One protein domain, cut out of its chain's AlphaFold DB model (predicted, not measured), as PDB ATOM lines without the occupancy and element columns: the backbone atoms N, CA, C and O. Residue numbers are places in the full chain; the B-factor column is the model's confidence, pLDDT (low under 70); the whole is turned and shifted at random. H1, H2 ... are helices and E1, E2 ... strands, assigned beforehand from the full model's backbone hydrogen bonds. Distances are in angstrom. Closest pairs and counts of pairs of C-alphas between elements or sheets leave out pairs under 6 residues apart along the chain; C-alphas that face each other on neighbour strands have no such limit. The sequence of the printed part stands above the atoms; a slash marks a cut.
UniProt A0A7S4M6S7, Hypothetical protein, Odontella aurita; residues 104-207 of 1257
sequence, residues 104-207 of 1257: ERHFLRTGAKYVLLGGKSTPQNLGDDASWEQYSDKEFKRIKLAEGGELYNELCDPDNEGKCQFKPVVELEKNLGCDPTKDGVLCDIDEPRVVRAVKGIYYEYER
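Overview. This is residues 104 to 207 of the 1257 residues of the protein "Hypothetical protein" of Odontella aurita (UniProt A0A7S4M6S7). With little regular structure, this domain is a strongly twisted antiparallel sheet, E2 E1 E4 E3, with H2 packed on it and long loops, among them residues 135 to 149 and 172 to 183, that leave E1 and E4 bare on one side. The printed part has 104 residues, 37 in E1 H1 H2 E2 H3 E3 E4, class mixed. It is compact, radius of gyration of the C-alphas 13.2 A, spanning 36 by 34 by 25 A.

Along the chain. E1 is residues 113 to 118, from C-alpha (-28.529, 9.650, 86.112); H1 is 130 to 134, H2 150 to 156, E2 169 to 171, H3 184 to 188, E3 194 to 198. E4, 201 to 206, ends at C-alpha (-30.167, 6.708, 82.081).

Arrangement. In the hairpin E3 and E4, N 195 and O 203 are within hydrogen-bond range, 2.9 A. H2 is on the sheet; the C-alphas of Tyr 152 and Ala 197, its closest to E3, are 6.0 A apart. Every O i to N i+4 pair of H2 is within range; H1 and H3, not on the sheet, each have 0 of 1, and 2 of 2 O i to N i+3 pairs.

Size, cuts and confidence. The printed part has no cut. H1 to H2 is a long link. Residues 129 to 141 have pLDDT under 70.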
ATOM      1  N   GLU A 104     -31.853  21.251  76.379       88.00
ATOM      2  CA  GLU A 104     -30.634  21.036  75.595       88.00
ATOM      3  C   GLU A 104     -29.534  20.439  76.488       88.00
ATOM      4  O   GLU A 104     -29.275  20.943  77.592       88.00
ATOM      5  N   ARG A 105     -28.906  19.354  76.013       89.69
ATOM      6  CA  ARG A 105     -27.941  18.539  76.771       89.69
ATOM      7  C   ARG A 105     -28.498  18.081  78.121       89.69
ATOM      8  O   ARG A 105     -27.835  18.212  79.146       89.69
ATOM      9  N   HIS A 106     -29.717  17.542  78.132       92.00
ATOM     10  CA  HIS A 106     -30.407  17.029  79.324       92.00
ATOM     11  C   HIS A 106     -29.564  16.056  80.176       92.00
ATOM     12  O   HIS A 106     -29.758  15.980  81.386       92.00
ATOM     13  N   PHE A 107     -28.574  15.381  79.589       92.69
ATOM     14  CA  PHE A 107     -27.598  14.535  80.286       92.69
ATOM     15  C   PHE A 107     -26.587  15.294  81.177       92.69
ATOM     16  O   PHE A 107     -25.891  14.669  81.977       92.69
ATOM     17  N   LEU A 108     -26.500  16.624  81.068       93.19
ATOM     18  CA  LEU A 108     -25.704  17.515  81.931       93.19
ATOM     19  C   LEU A 108     -26.565  18.299  82.927       93.19
ATOM     20  O   LEU A 108     -26.067  19.193  83.609       93.19
ATOM     21  N   ARG A 109     -27.871  18.039  82.972       92.56
ATOM     22  CA  ARG A 109     -28.807  18.808  83.797       92.56
ATOM     23  C   ARG A 109     -29.047  18.115  85.128       92.56
ATOM     24  O   ARG A 109     -28.864  16.903  85.244       92.56
ATOM     25  N   THR A 110     -29.469  18.890  86.125       90.56
ATOM     26  CA  THR A 110     -29.847  18.382  87.447       90.56
ATOM     27  C   THR A 110     -30.772  17.179  87.293       90.56
ATOM     28  O   THR A 110     -31.715  17.241  86.509       90.56
ATOM     29  N   GLY A 111     -30.486  16.108  88.032       88.19
ATOM     30  CA  GLY A 111     -31.123  14.794  88.061       88.19
ATOM     31  C   GLY A 111     -30.965  13.934  86.805       88.19
ATOM     32  O   GLY A 111     -31.768  13.032  86.574       88.19
ATOM     33  N   ALA A 112     -29.964  14.212  85.966       92.50
ATOM     34  CA  ALA A 112     -29.432  13.237  85.019       92.50
ATOM     35  C   ALA A 112     -28.733  12.098  85.781       92.50
ATOM     36  O   ALA A 112     -27.953  12.364  86.699       92.50
ATOM     37  N   LYS A 113     -28.995  10.844  85.397       94.94
ATOM     38  CA  LYS A 113     -28.529   9.650  86.112       94.94
ATOM     39  C   LYS A 113     -27.536   8.843  85.275       94.94
ATOM     40  O   LYS A 113     -27.742   8.628  84.084       94.94
ATOM     41  N   TYR A 114     -26.475   8.370  85.918       95.00
ATOM     42  CA  TYR A 114     -25.418   7.559  85.322       95.00
ATOM     43  C   TYR A 114     -25.222   6.272  86.121       95.00
ATOM     44  O   TYR A 114     -24.991   6.324  87.328       95.00
ATOM     45  N   VAL A 115     -25.275   5.119  85.454       94.81
ATOM     46  CA  VAL A 115     -25.137   3.789  86.068       94.81
ATOM     47  C   VAL A 115     -23.792   3.177  85.696       94.81
ATOM     48  O   VAL A 115     -23.424   3.103  84.526       94.81
ATOM     49  N   LEU A 116     -23.033   2.740  86.699       93.94
ATOM     50  CA  LEU A 116     -21.695   2.190  86.522       93.94
ATOM     51  C   LEU A 116     -21.744   0.816  85.838       93.94
ATOM     52  O   LEU A 116     -22.276  -0.149  86.384       93.94
ATOM     53  N   LEU A 117     -21.087   0.699  84.684       89.44
ATOM     54  CA  LEU A 117     -20.883  -0.569  83.971       89.44
ATOM     55  C   LEU A 117     -19.555  -1.253  84.339       89.44
ATOM     56  O   LEU A 117     -19.297  -2.400  83.961       89.44
ATOM     57  N   GLY A 118     -18.679  -0.547  85.057       87.25
ATOM     58  CA  GLY A 118     -17.330  -1.008  85.371       87.25
ATOM     59  C   GLY A 118     -16.484  -1.140  84.104       87.25
ATOM     60  O   GLY A 118     -16.406  -0.205  83.311       87.25
ATOM     61  N   GLY A 119     -15.851  -2.301  83.911       83.81
ATOM     62  CA  GLY A 119     -14.991  -2.582  82.752       83.81
ATOM     63  C   GLY A 119     -15.722  -2.862  81.439       83.81
ATOM     64  O   GLY A 119     -15.070  -3.001  80.406       83.81
ATOM     65  N   LYS A 120     -17.053  -2.968  81.464       79.62
ATOM     66  CA  LYS A 120     -17.874  -3.288  80.295       79.62
ATOM     67  C   LYS A 120     -18.312  -1.996  79.602       79.62
ATOM     68  O   LYS A 120     -18.865  -1.115  80.244       79.62
ATOM     69  N   SER A 121     -18.066  -1.877  78.300       78.38
ATOM     70  CA  SER A 121     -18.394  -0.672  77.522       78.38
ATOM     71  C   SER A 121     -19.745  -0.745  76.804       78.38
ATOM     72  O   SER A 121     -20.147   0.231  76.174       78.38
ATOM     73  N   THR A 122     -20.446  -1.880  76.857       79.06
ATOM     74  CA  THR A 122     -21.784  -2.067  76.275       79.06
ATOM     75  C   THR A 122     -22.873  -1.805  77.326       79.06
ATOM     76  O   THR A 122     -22.754  -2.352  78.431       79.06
ATOM     77  N   PRO A 123     -23.917  -1.027  76.994       82.50
ATOM     78  CA  PRO A 123     -25.023  -0.727  77.897       82.50
ATOM     79  C   PRO A 123     -25.815  -1.990  78.265       82.50
ATOM     80  O   PRO A 123     -25.789  -2.987  77.541       82.50
ATOM     81  N   GLN A 124     -26.495  -1.955  79.409       83.12
ATOM     82  CA  GLN A 124     -27.380  -3.021  79.883       83.12
ATOM     83  C   GLN A 124     -28.841  -2.767  79.503       83.12
ATOM     84  O   GLN A 124     -29.552  -3.721  79.190       83.12
ATOM     85  N   ASN A 125     -29.286  -1.505  79.520       85.31
ATOM     86  CA  ASN A 125     -30.699  -1.152  79.359       85.31
ATOM     87  C   ASN A 125     -31.026  -0.508  78.002       85.31
ATOM     88  O   ASN A 125     -32.204  -0.336  77.674       85.31
ATOM     89  N   LEU A 126     -30.006  -0.186  77.207       84.31
ATOM     90  CA  LEU A 126     -30.123   0.327  75.841       84.31
ATOM     91  C   LEU A 126     -29.815  -0.780  74.825       84.31
ATOM     92  O   LEU A 126     -28.963  -1.637  75.062       84.31
ATOM     93  N   GLY A 127     -30.477  -0.754  73.666       72.81
ATOM     94  CA  GLY A 127     -30.267  -1.758  72.620       72.81
ATOM     95  C   GLY A 127     -28.923  -1.591  71.902       72.81
ATOM     96  O   GLY A 127     -28.775  -0.659  71.112       72.81
ATOM     97  N   ASP A 128     -27.962  -2.484  72.155       71.19
ATOM     98  CA  ASP A 128     -26.733  -2.670  71.364       71.19
ATOM     99  C   ASP A 128     -26.702  -4.104  70.797       71.19
ATOM    100  O   ASP A 128     -27.167  -5.051  71.432       71.19
ATOM    101  N   ASP A 129     -26.149  -4.288  69.594       64.06
ATOM    102  CA  ASP A 129     -26.004  -5.619  68.990       64.06
ATOM    103  C   ASP A 129     -24.999  -6.449  69.812       64.06
ATOM    104  O   ASP A 129     -23.874  -6.016  70.055       64.06
ATOM    105  N   ALA A 130     -25.384  -7.655  70.240       60.19
ATOM    106  CA  ALA A 130     -24.567  -8.499  71.120       60.19
ATOM    107  C   ALA A 130     -23.186  -8.853  70.536       60.19
ATOM    108  O   ALA A 130     -22.251  -9.155  71.280       60.19
ATOM    109  N   SER A 131     -23.020  -8.787  69.207       58.16
ATOM    110  CA  SER A 131     -21.707  -8.953  68.577       58.16
ATOM    111  C   SER A 131     -20.710  -7.864  68.987       58.16
ATOM    112  O   SER A 131     -19.508  -8.053  68.815       58.16
ATOM    113  N   TRP A 132     -21.179  -6.753  69.561       63.53
ATOM    114  CA  TRP A 132     -20.345  -5.613  69.919       63.53
ATOM    115  C   TRP A 132     -19.436  -5.870  71.120       63.53
ATOM    116  O   TRP A 132     -18.345  -5.308  71.180       63.53
ATOM    117  N   GLU A 133     -19.815  -6.785  72.017       61.78
ATOM    118  CA  GLU A 133     -18.965  -7.217  73.138       61.78
ATOM    119  C   GLU A 133     -17.666  -7.903  72.677       61.78
ATOM    120  O   GLU A 133     -16.702  -7.984  73.436       61.78
ATOM    121  N   GLN A 134     -17.629  -8.411  71.440       57.47
ATOM    122  CA  GLN A 134     -16.496  -9.173  70.907       57.47
ATOM    123  C   GLN A 134     -15.387  -8.286  70.318       57.47
ATOM    124  O   GLN A 134     -14.320  -8.799  69.976       57.47
ATOM    125  N   TYR A 135     -15.614  -6.975  70.198       57.38
ATOM    126  CA  TYR A 135     -14.649  -6.038  69.622       57.38
ATOM    127  C   TYR A 135     -13.852  -5.314  70.705       57.38
ATOM    128  O   TYR A 135     -14.327  -5.050  71.808       57.38
ATOM    129  N   SER A 136     -12.600  -4.980  70.392       54.09
ATOM    130  CA  SER A 136     -11.740  -4.282  71.353       54.09
ATOM    131  C   SER A 136     -12.168  -2.820  71.536       54.09
ATOM    132  O   SER A 136     -12.623  -2.184  70.587       54.09
ATOM    133  N   ASP A 137     -11.879  -2.228  72.703       55.56
ATOM    134  CA  ASP A 137     -12.023  -0.781  72.983       55.56
ATOM    135  C   ASP A 137     -11.337   0.143  71.942       55.56
ATOM    136  O   ASP A 137     -11.521   1.360  71.961       55.56
ATOM    137  N   LYS A 138     -10.486  -0.400  71.058       51.81
ATOM    138  CA  LYS A 138      -9.845   0.340  69.960       51.81
ATOM    139  C   LYS A 138     -10.724   0.452  68.708       51.81
ATOM    140  O   LYS A 138     -10.493   1.365  67.919       51.81
ATOM    141  N   GLU A 139     -11.679  -0.458  68.520       53.22
ATOM    142  CA  GLU A 139     -12.580  -0.503  67.359       53.22
ATOM    143  C   GLU A 139     -13.871   0.290  67.618       53.22
ATOM    144  O   GLU A 139     -14.329   0.993  66.723       53.22
ATOM    145  N   PHE A 140     -14.390   0.290  68.854       57.28
ATOM    146  CA  PHE A 140     -15.525   1.125  69.278       57.28
ATOM    147  C   PHE A 140     -15.072   2.309  70.143       57.28
ATOM    148  O   PHE A 140     -14.646   2.147  71.287       57.28
ATOM    149  N   LYS A 141     -15.191   3.534  69.618       62.22
ATOM    150  CA  LYS A 141     -14.888   4.762  70.368       62.22
ATOM    151  C   LYS A 141     -16.113   5.183  71.189       62.22
ATOM    152  O   LYS A 141     -17.043   5.756  70.641       62.22
ATOM    153  N   ARG A 142     -16.112   4.918  72.501       77.69
ATOM    154  CA  ARG A 142     -17.046   5.566  73.447       77.69
ATOM    155  C   ARG A 142     -16.612   7.004  73.729       77.69
ATOM    156  O   ARG A 142     -15.423   7.329  73.611       77.69
ATOM    157  N   ILE A 143     -17.553   7.848  74.146       82.56
ATOM    158  CA  ILE A 143     -17.287   9.251  74.483       82.56
ATOM    159  C   ILE A 143     -16.323   9.297  75.671       82.56
ATOM    160  O   ILE A 143     -16.674   8.922  76.788       82.56
ATOM    161  N   LYS A 144     -15.076   9.713  75.428       86.19
ATOM    162  CA  LYS A 144     -14.074   9.901  76.482       86.19
ATOM    163  C   LYS A 144     -14.325  11.250  77.147       86.19
ATOM    164  O   LYS A 144     -14.203  12.268  76.474       86.19
ATOM    165  N   LEU A 145     -14.583  11.244  78.451       88.25
ATOM    166  CA  LEU A 145     -14.652  12.483  79.216       88.25
ATOM    167  C   LEU A 145     -13.259  13.109  79.349       88.25
ATOM    168  O   LEU A 145     -12.246  12.405  79.460       88.25
ATOM    169  N   ALA A 146     -13.202  14.436  79.286       84.94
ATOM    170  CA  ALA A 146     -11.966  15.175  79.477       84.94
ATOM    171  C   ALA A 146     -11.610  15.227  80.965       84.94
ATOM    172  O   ALA A 146     -12.450  15.567  81.795       84.94
ATOM    173  N   GLU A 147     -10.363  14.898  81.303       83.94
ATOM    174  CA  GLU A 147      -9.877  14.993  82.683       83.94
ATOM    175  C   GLU A 147      -9.998  16.447  83.170       83.94
ATOM    176  O   GLU A 147      -9.508  17.373  82.519       83.94
ATOM    177  N   GLY A 148     -10.686  16.644  84.299       78.44
ATOM    178  CA  GLY A 148     -10.980  17.964  84.864       78.44
ATOM    179  C   GLY A 148     -12.216  18.675  84.292       78.44
ATOM    180  O   GLY A 148     -12.518  19.780  84.745       78.44
ATOM    181  N   GLY A 149     -12.935  18.076  83.333       86.94
ATOM    182  CA  GLY A 149     -14.263  18.539  82.906       86.94
ATOM    183  C   GLY A 149     -15.313  18.355  84.009       86.94
ATOM    184  O   GLY A 149     -15.144  17.525  84.902       86.94
ATOM    185  N   GLU A 150     -16.409  19.115  83.965       90.50
ATOM    186  CA  GLU A 150     -17.405  19.104  85.050       90.50
ATOM    187  C   GLU A 150     -18.048  17.722  85.236       90.50
ATOM    188  O   GLU A 150     -18.018  17.185  86.340       90.50
ATOM    189  N   LEU A 151     -18.513  17.084  84.154       92.06
ATOM    190  CA  LEU A 151     -19.080  15.729  84.225       92.06
ATOM    191  C   LEU A 151     -18.034  14.677  84.634       92.06
ATOM    192  O   LEU A 151     -18.354  13.722  85.338       92.06
ATOM    193  N   TYR A 152     -16.772  14.846  84.217       91.69
ATOM    194  CA  TYR A 152     -15.689  13.962  84.655       91.69
ATOM    195  C   TYR A 152     -15.527  14.011  86.175       91.69
ATOM    196  O   TYR A 152     -15.404  12.961  86.798       91.69
ATOM    197  N   ASN A 153     -15.550  15.208  86.766       90.25
ATOM    198  CA  ASN A 153     -15.368  15.385  88.204       90.25
ATOM    199  C   ASN A 153     -16.508  14.737  89.003       90.25
ATOM    200  O   ASN A 153     -16.228  14.061  89.987       90.25
ATOM    201  N   GLU A 154     -17.757  14.863  88.540       92.81
ATOM    202  CA  GLU A 154     -18.921  14.236  89.187       92.81
ATOM    203  C   GLU A 154     -18.875  12.693  89.114       92.81
ATOM    204  O   GLU A 154     -19.201  12.014  90.084       92.81
ATOM    205  N   LEU A 155     -18.431  12.109  87.988       93.62
ATOM    206  CA  LEU A 155     -18.367  10.644  87.828       93.62
ATOM    207  C   LEU A 155     -17.105   9.995  88.421       93.62
ATOM    208  O   LEU A 155     -17.124   8.807  88.758       93.62
ATOM    209  N   CYS A 156     -15.998  10.740  88.469       90.88
ATOM    210  CA  CYS A 156     -14.734  10.312  89.065       90.88
ATOM    211  C   CYS A 156     -14.766  10.430  90.591       90.88
ATOM    212  O   CYS A 156     -14.115   9.608  91.218       90.88
ATOM    213  N   ASP A 157     -15.466  11.417  91.167       88.12
ATOM    214  CA  ASP A 157     -15.539  11.689  92.618       88.12
ATOM    215  C   ASP A 157     -14.181  11.476  93.332       88.12
ATOM    216  O   ASP A 157     -14.018  10.534  94.115       88.12
ATOM    217  N   PRO A 158     -13.133  12.244  92.967       85.06
ATOM    218  CA  PRO A 158     -11.779  11.987  93.441       85.06
ATOM    219  C   PRO A 158     -11.661  12.178  94.959       85.06
ATOM    220  O   PRO A 158     -12.134  13.170  95.511       85.06
ATOM    221  N   ASP A 159     -10.976  11.251  95.629       85.88
ATOM    222  CA  ASP A 159     -10.664  11.372  97.054       85.88
ATOM    223  C   ASP A 159      -9.618  12.468  97.344       85.88
ATOM    224  O   ASP A 159      -9.097  13.139  96.450       85.88
ATOM    225  N   ASN A 160      -9.276  12.643  98.625       85.25
ATOM    226  CA  ASN A 160      -8.304  13.647  99.075       85.25
ATOM    227  C   ASN A 160      -6.886  13.457  98.490       85.25
ATOM    228  O   ASN A 160      -6.064  14.366  98.598       85.25
ATOM    229  N   GLU A 161      -6.584  12.300  97.890       83.94
ATOM    230  CA  GLU A 161      -5.320  12.003  97.204       83.94
ATOM    231  C   GLU A 161      -5.436  12.170  95.674       83.94
ATOM    232  O   GLU A 161      -4.462  11.966  94.946       83.94
ATOM    233  N   GLY A 162      -6.611  12.573  95.173       79.81
ATOM    234  CA  GLY A 162      -6.900  12.771  93.754       79.81
ATOM    235  C   GLY A 162      -7.260  11.485  93.006       79.81
ATOM    236  O   GLY A 162      -7.243  11.473  91.773       79.81
ATOM    237  N   LYS A 163      -7.563  10.389  93.712       85.56
ATOM    238  CA  LYS A 163      -7.894   9.096  93.104       85.56
ATOM    239  C   LYS A 163      -9.408   8.941  92.951       85.56
ATOM    240  O   LYS A 163     -10.141   9.063  93.925       85.56
ATOM    241  N   CYS A 164      -9.866   8.622  91.737       89.44
ATOM    242  CA  CYS A 164     -11.295   8.462  91.453       89.44
ATOM    243  C   CYS A 164     -11.958   7.358  92.299       89.44
ATOM    244  O   CYS A 164     -11.445   6.234  92.364       89.44
ATOM    245  N   GLN A 165     -13.132   7.663  92.851       90.62
ATOM    246  CA  GLN A 165     -14.055   6.755  93.522       90.62
ATOM    247  C   GLN A 165     -15.324   6.598  92.665       90.62
ATOM    248  O   GLN A 165     -16.058   7.547  92.421       90.62
ATOM    249  N   PHE A 166     -15.610   5.387  92.185       92.50
ATOM    250  CA  PHE A 166     -16.752   5.160  91.291       92.50
ATOM    251  C   PHE A 166     -17.979   4.689  92.069       92.50
ATOM    252  O   PHE A 166     -17.993   3.573  92.597       92.50
ATOM    253  N   LYS A 167     -19.021   5.524  92.123       93.06
ATOM    254  CA  LYS A 167     -20.316   5.152  92.705       93.06
ATOM    255  C   LYS A 167     -21.108   4.288  91.715       93.06
ATOM    256  O   LYS A 167     -21.055   4.546  90.517       93.06
ATOM    257  N   PRO A 168     -21.879   3.284  92.178       94.44
ATOM    258  CA  PRO A 168     -22.712   2.470  91.290       94.44
ATOM    259  C   PRO A 168     -23.739   3.282  90.493       94.44
ATOM    260  O   PRO A 168     -24.056   2.930  89.361       94.44
ATOM    261  N   VAL A 169     -24.248   4.360  91.090       95.00
ATOM    262  CA  VAL A 169     -25.167   5.313  90.469       95.00
ATOM    263  C   VAL A 169     -24.722   6.719  90.855       95.00
ATOM    264  O   VAL A 169     -24.440   6.968  92.029       95.00
ATOM    265  N   VAL A 170     -24.663   7.621  89.879       95.44
ATOM    266  CA  VAL A 170     -24.432   9.055  90.080       95.44
ATOM    267  C   VAL A 170     -25.629   9.812  89.522       95.44
ATOM    268  O   VAL A 170     -25.973   9.639  88.356       95.44
ATOM    269  N   GLU A 171     -26.258  10.642  90.345       95.06
ATOM    270  CA  GLU A 171     -27.305  11.575  89.928       95.06
ATOM    271  C   GLU A 171     -26.775  13.003  90.082       95.06
ATOM    272  O   GLU A 171     -26.224  13.348  91.125       95.06
ATOM    273  N   LEU A 172     -26.887  13.822  89.034       93.12
ATOM    274  CA  LEU A 172     -26.343  15.180  89.054       93.12
ATOM    275  C   LEU A 172     -27.175  16.093  89.967       93.12
ATOM    276  O   LEU A 172     -28.360  16.293  89.730       93.12
ATOM    277  N   GLU A 173     -26.563  16.730  90.961       91.38
ATOM    278  CA  GLU A 173     -27.282  17.631  91.885       91.38
ATOM    279  C   GLU A 173     -27.490  19.051  91.326       91.38
ATOM    280  O   GLU A 173     -28.243  19.853  91.882       91.38
ATOM    281  N   LYS A 174     -26.822  19.384  90.217       91.12
ATOM    282  CA  LYS A 174     -26.839  20.709  89.584       91.12
ATOM    283  C   LYS A 174     -26.663  20.604  88.069       91.12
ATOM    284  O   LYS A 174     -26.160  19.603  87.562       91.12
ATOM    285  N   ASN A 175     -27.003  21.679  87.362       92.00
ATOM    286  CA  ASN A 175     -26.696  21.829  85.943       92.00
ATOM    287  C   ASN A 175     -25.187  22.031  85.749       92.00
ATOM    288  O   ASN A 175     -24.585  22.864  86.431       92.00
ATOM    289  N   LEU A 176     -24.602  21.296  84.807       91.62
ATOM    290  CA  LEU A 176     -23.192  21.380  84.437       91.62
ATOM    291  C   LEU A 176     -23.018  22.148  83.124       91.62
ATOM    292  O   LEU A 176     -23.849  22.068  82.215       91.62
ATOM    293  N   GLY A 177     -21.915  22.883  83.021       86.69
ATOM    294  CA  GLY A 177     -21.482  23.515  81.782       86.69
ATOM    295  C   GLY A 177     -20.938  22.499  80.775       86.69
ATOM    296  O   GLY A 177     -20.570  21.378  81.119       86.69
ATOM    297  N   CYS A 178     -20.852  22.913  79.511       85.44
ATOM    298  CA  CYS A 178     -20.108  22.178  78.491       85.44
ATOM    299  C   CYS A 178     -19.124  23.134  77.823       85.44
ATOM    300  O   CYS A 178     -19.545  24.050  77.112       85.44
ATOM    301  N   ASP A 179     -17.830  22.943  78.075       84.06
ATOM    302  CA  ASP A 179     -16.757  23.759  77.510       84.06
ATOM    303  C   ASP A 179     -16.300  23.139  76.175       84.06
ATOM    304  O   ASP A 179     -15.646  22.096  76.184       84.06
ATOM    305  N   PRO A 180     -16.559  23.759  75.007       79.81
ATOM    306  CA  PRO A 180     -16.181  23.183  73.715       79.81
ATOM    307  C   PRO A 180     -14.670  22.945  73.555       79.81
ATOM    308  O   PRO A 180     -14.264  22.158  72.702       79.81
ATOM    309  N   THR A 181     -13.827  23.610  74.352       76.38
ATOM    310  CA  THR A 181     -12.367  23.446  74.307       76.38
ATOM    311  C   THR A 181     -11.869  22.253  75.123       76.38
ATOM    312  O   THR A 181     -10.816  21.700  74.801       76.38
ATOM    313  N   LYS A 182     -12.627  21.830  76.144       74.25
ATOM    314  CA  LYS A 182     -12.302  20.689  77.014       74.25
ATOM    315  C   LYS A 182     -13.179  19.484  76.705       74.25
ATOM    316  O   LYS A 182     -12.666  18.404  76.438       74.25
ATOM    317  N   ASP A 183     -14.485  19.696  76.680       76.06
ATOM    318  CA  ASP A 183     -15.515  18.676  76.540       76.06
ATOM    319  C   ASP A 183     -15.860  18.391  75.071       76.06
ATOM    320  O   ASP A 183     -16.406  17.332  74.782       76.06
ATOM    321  N   GLY A 184     -15.480  19.285  74.146       73.00
ATOM    322  CA  GLY A 184     -15.473  19.129  72.681       73.00
ATOM    323  C   GLY A 184     -16.622  18.305  72.100       73.00
ATOM    324  O   GLY A 184     -17.673  18.827  71.747       73.00
ATOM    325  N   VAL A 185     -16.396  16.997  72.008       76.00
ATOM    326  CA  VAL A 185     -17.346  15.976  71.543       76.00
ATOM    327  C   VAL A 185     -18.663  15.974  72.316       76.00
ATOM    328  O   VAL A 185     -19.725  15.870  71.714       76.00
ATOM    329  N   LEU A 186     -18.586  16.057  73.643       83.19
ATOM    330  CA  LEU A 186     -19.734  16.023  74.539       83.19
ATOM    331  C   LEU A 186     -20.670  17.211  74.276       83.19
ATOM    332  O   LEU A 186     -21.871  17.102  74.475       83.19
ATOM    333  N   CYS A 187     -20.136  18.330  73.775       84.75
ATOM    334  CA  CYS A 187     -20.922  19.517  73.441       84.75
ATOM    335  C   CYS A 187     -21.591  19.444  72.060       84.75
ATOM    336  O   CYS A 187     -22.448  20.277  71.762       84.75
ATOM    337  N   ASP A 188     -21.194  18.481  71.226       81.50
ATOM    338  CA  ASP A 188     -21.617  18.317  69.829       81.50
ATOM    339  C   ASP A 188     -22.652  17.185  69.633       81.50
ATOM    340  O   ASP A 188     -23.003  16.862  68.489       81.50
ATOM    341  N   ILE A 189     -23.124  16.586  70.731       83.75
ATOM    342  CA  ILE A 189     -24.128  15.517  70.761       83.75
ATOM    343  C   ILE A 189     -25.355  15.918  71.585       83.75
ATOM    344  O   ILE A 189     -25.253  16.723  72.514       83.75
ATOM    345  N   ASP A 190     -26.498  15.315  71.265       88.75
ATOM    346  CA  ASP A 190     -27.758  15.598  71.959       88.75
ATOM    347  C   ASP A 190     -27.991  14.660  73.165       88.75
ATOM    348  O   ASP A 190     -28.427  15.122  74.220       88.75
ATOM    349  N   GLU A 191     -27.653  13.366  73.049       89.31
ATOM    350  CA  GLU A 191     -27.775  12.361  74.124       89.31
ATOM    351  C   GLU A 191     -26.637  11.319  74.032       89.31
ATOM    352  O   GLU A 191     -26.540  10.611  73.026       89.31
ATOM    353  N   PRO A 192     -25.760  11.189  75.049       89.06
ATOM    354  CA  PRO A 192     -24.773  10.119  75.100       89.06
ATOM    355  C   PRO A 192     -25.425   8.822  75.574       89.06
ATOM    356  O   PRO A 192     -26.203   8.830  76.520       89.06
ATOM    357  N   ARG A 193     -25.034   7.684  75.001       87.31
ATOM    358  CA  ARG A 193     -25.468   6.368  75.504       87.31
ATOM    359  C   ARG A 193     -24.559   5.852  76.619       87.31
ATOM    360  O   ARG A 193     -25.016   5.511  77.707       87.31
ATOM    361  N   VAL A 194     -23.250   5.813  76.356       87.62
ATOM    362  CA  VAL A 194     -22.223   5.359  77.309       87.62
ATOM    363  C   VAL A 194     -21.028   6.305  77.277       87.62
ATOM    364  O   VAL A 194     -20.425   6.541  76.226       87.62
ATOM    365  N   VAL A 195     -20.630   6.790  78.452       90.12
ATOM    366  CA  VAL A 195     -19.451   7.640  78.633       90.12
ATOM    367  C   VAL A 195     -18.327   6.863  79.311       90.12
ATOM    368  O   VAL A 195     -18.539   6.059  80.217       90.12
ATOM    369  N   ARG A 196     -17.093   7.106  78.873       89.38
ATOM    370  CA  ARG A 196     -15.887   6.575  79.509       89.38
ATOM    371  C   ARG A 196     -15.324   7.626  80.458       89.38
ATOM    372  O   ARG A 196     -14.702   8.584  79.991       89.38
ATOM    373  N   ALA A 197     -15.511   7.409  81.760       87.94
ATOM    374  CA  ALA A 197     -15.026   8.302  82.811       87.94
ATOM    375  C   ALA A 197     -13.494   8.278  82.893       87.94
ATOM    376  O   ALA A 197     -12.843   9.289  82.657       87.94
ATOM    377  N   VAL A 198     -12.901   7.099  83.104       87.19
ATOM    378  CA  VAL A 198     -11.447   6.872  83.012       87.19
ATOM    379  C   VAL A 198     -11.158   5.628  82.172       87.19
ATOM    380  O   VAL A 198     -12.061   4.902  81.755       87.19
ATOM    381  N   LYS A 199      -9.883   5.349  81.889       85.25
ATOM    382  CA  LYS A 199      -9.495   4.150  81.134       85.25
ATOM    383  C   LYS A 199     -10.015   2.878  81.824       85.25
ATOM    384  O   LYS A 199      -9.579   2.560  82.924       85.25
ATOM    385  N   GLY A 200     -10.886   2.137  81.134       82.94
ATOM    386  CA  GLY A 200     -11.459   0.880  81.621       82.94
ATOM    387  C   GLY A 200     -12.634   1.035  82.590       82.94
ATOM    388  O   GLY A 200     -13.000   0.041  83.201       82.94
ATOM    389  N   ILE A 201     -13.201   2.239  82.744       89.75
ATOM    390  CA  ILE A 201     -14.396   2.483  83.563       89.75
ATOM    391  C   ILE A 201     -15.439   3.252  82.749       89.75
ATOM    392  O   ILE A 201     -15.165   4.347  82.244       89.75
ATOM    393  N   TYR A 202     -16.633   2.675  82.647       90.56
ATOM    394  CA  TYR A 202     -17.738   3.174  81.834       90.56
ATOM    395  C   TYR A 202     -18.993   3.416  82.675       90.56
ATOM    396  O   TYR A 202     -19.281   2.653  83.599       90.56
ATOM    397  N   TYR A 203     -19.748   4.448  82.310       93.62
ATOM    398  CA  TYR A 203     -21.085   4.719  82.828       93.62
ATOM    399  C   TYR A 203     -22.092   4.753  81.678       93.62
ATOM    400  O   TYR A 203     -21.834   5.362  80.638       93.62
ATOM    401  N   GLU A 204     -23.236   4.115  81.878       93.12
ATOM    402  CA  GLU A 204     -24.419   4.225  81.028       93.12
ATOM    403  C   GLU A 204     -25.248   5.429  81.469       93.12
ATOM    404  O   GLU A 204     -25.463   5.618  82.666       93.12
ATOM    405  N   TYR A 205     -25.696   6.244  80.517       93.12
ATOM    406  CA  TYR A 205     -26.618   7.336  80.804       93.12
ATOM    407  C   TYR A 205     -28.065   6.826  80.809       93.12
ATOM    408  O   TYR A 205     -28.568   6.289  79.820       93.12
ATOM    409  N   GLU A 206     -28.753   7.023  81.927       92.00
ATOM    410  CA  GLU A 206     -30.167   6.708  82.081       92.00
ATOM    411  C   GLU A 206     -30.971   8.002  81.932       92.00
ATOM    412  O   GLU A 206     -31.057   8.827  82.848       92.00
ATOM    413  N   ARG A 207     -31.527   8.204  80.730       90.56
ATOM    414  CA  ARG A 207     -32.402   9.337  80.422       90.56
ATOM    415  C   ARG A 207     -33.580   9.352  81.382       90.56
ATOM    416  O   ARG A 207     -34.153   8.310  81.690       90.56
TER     417      ARG A 207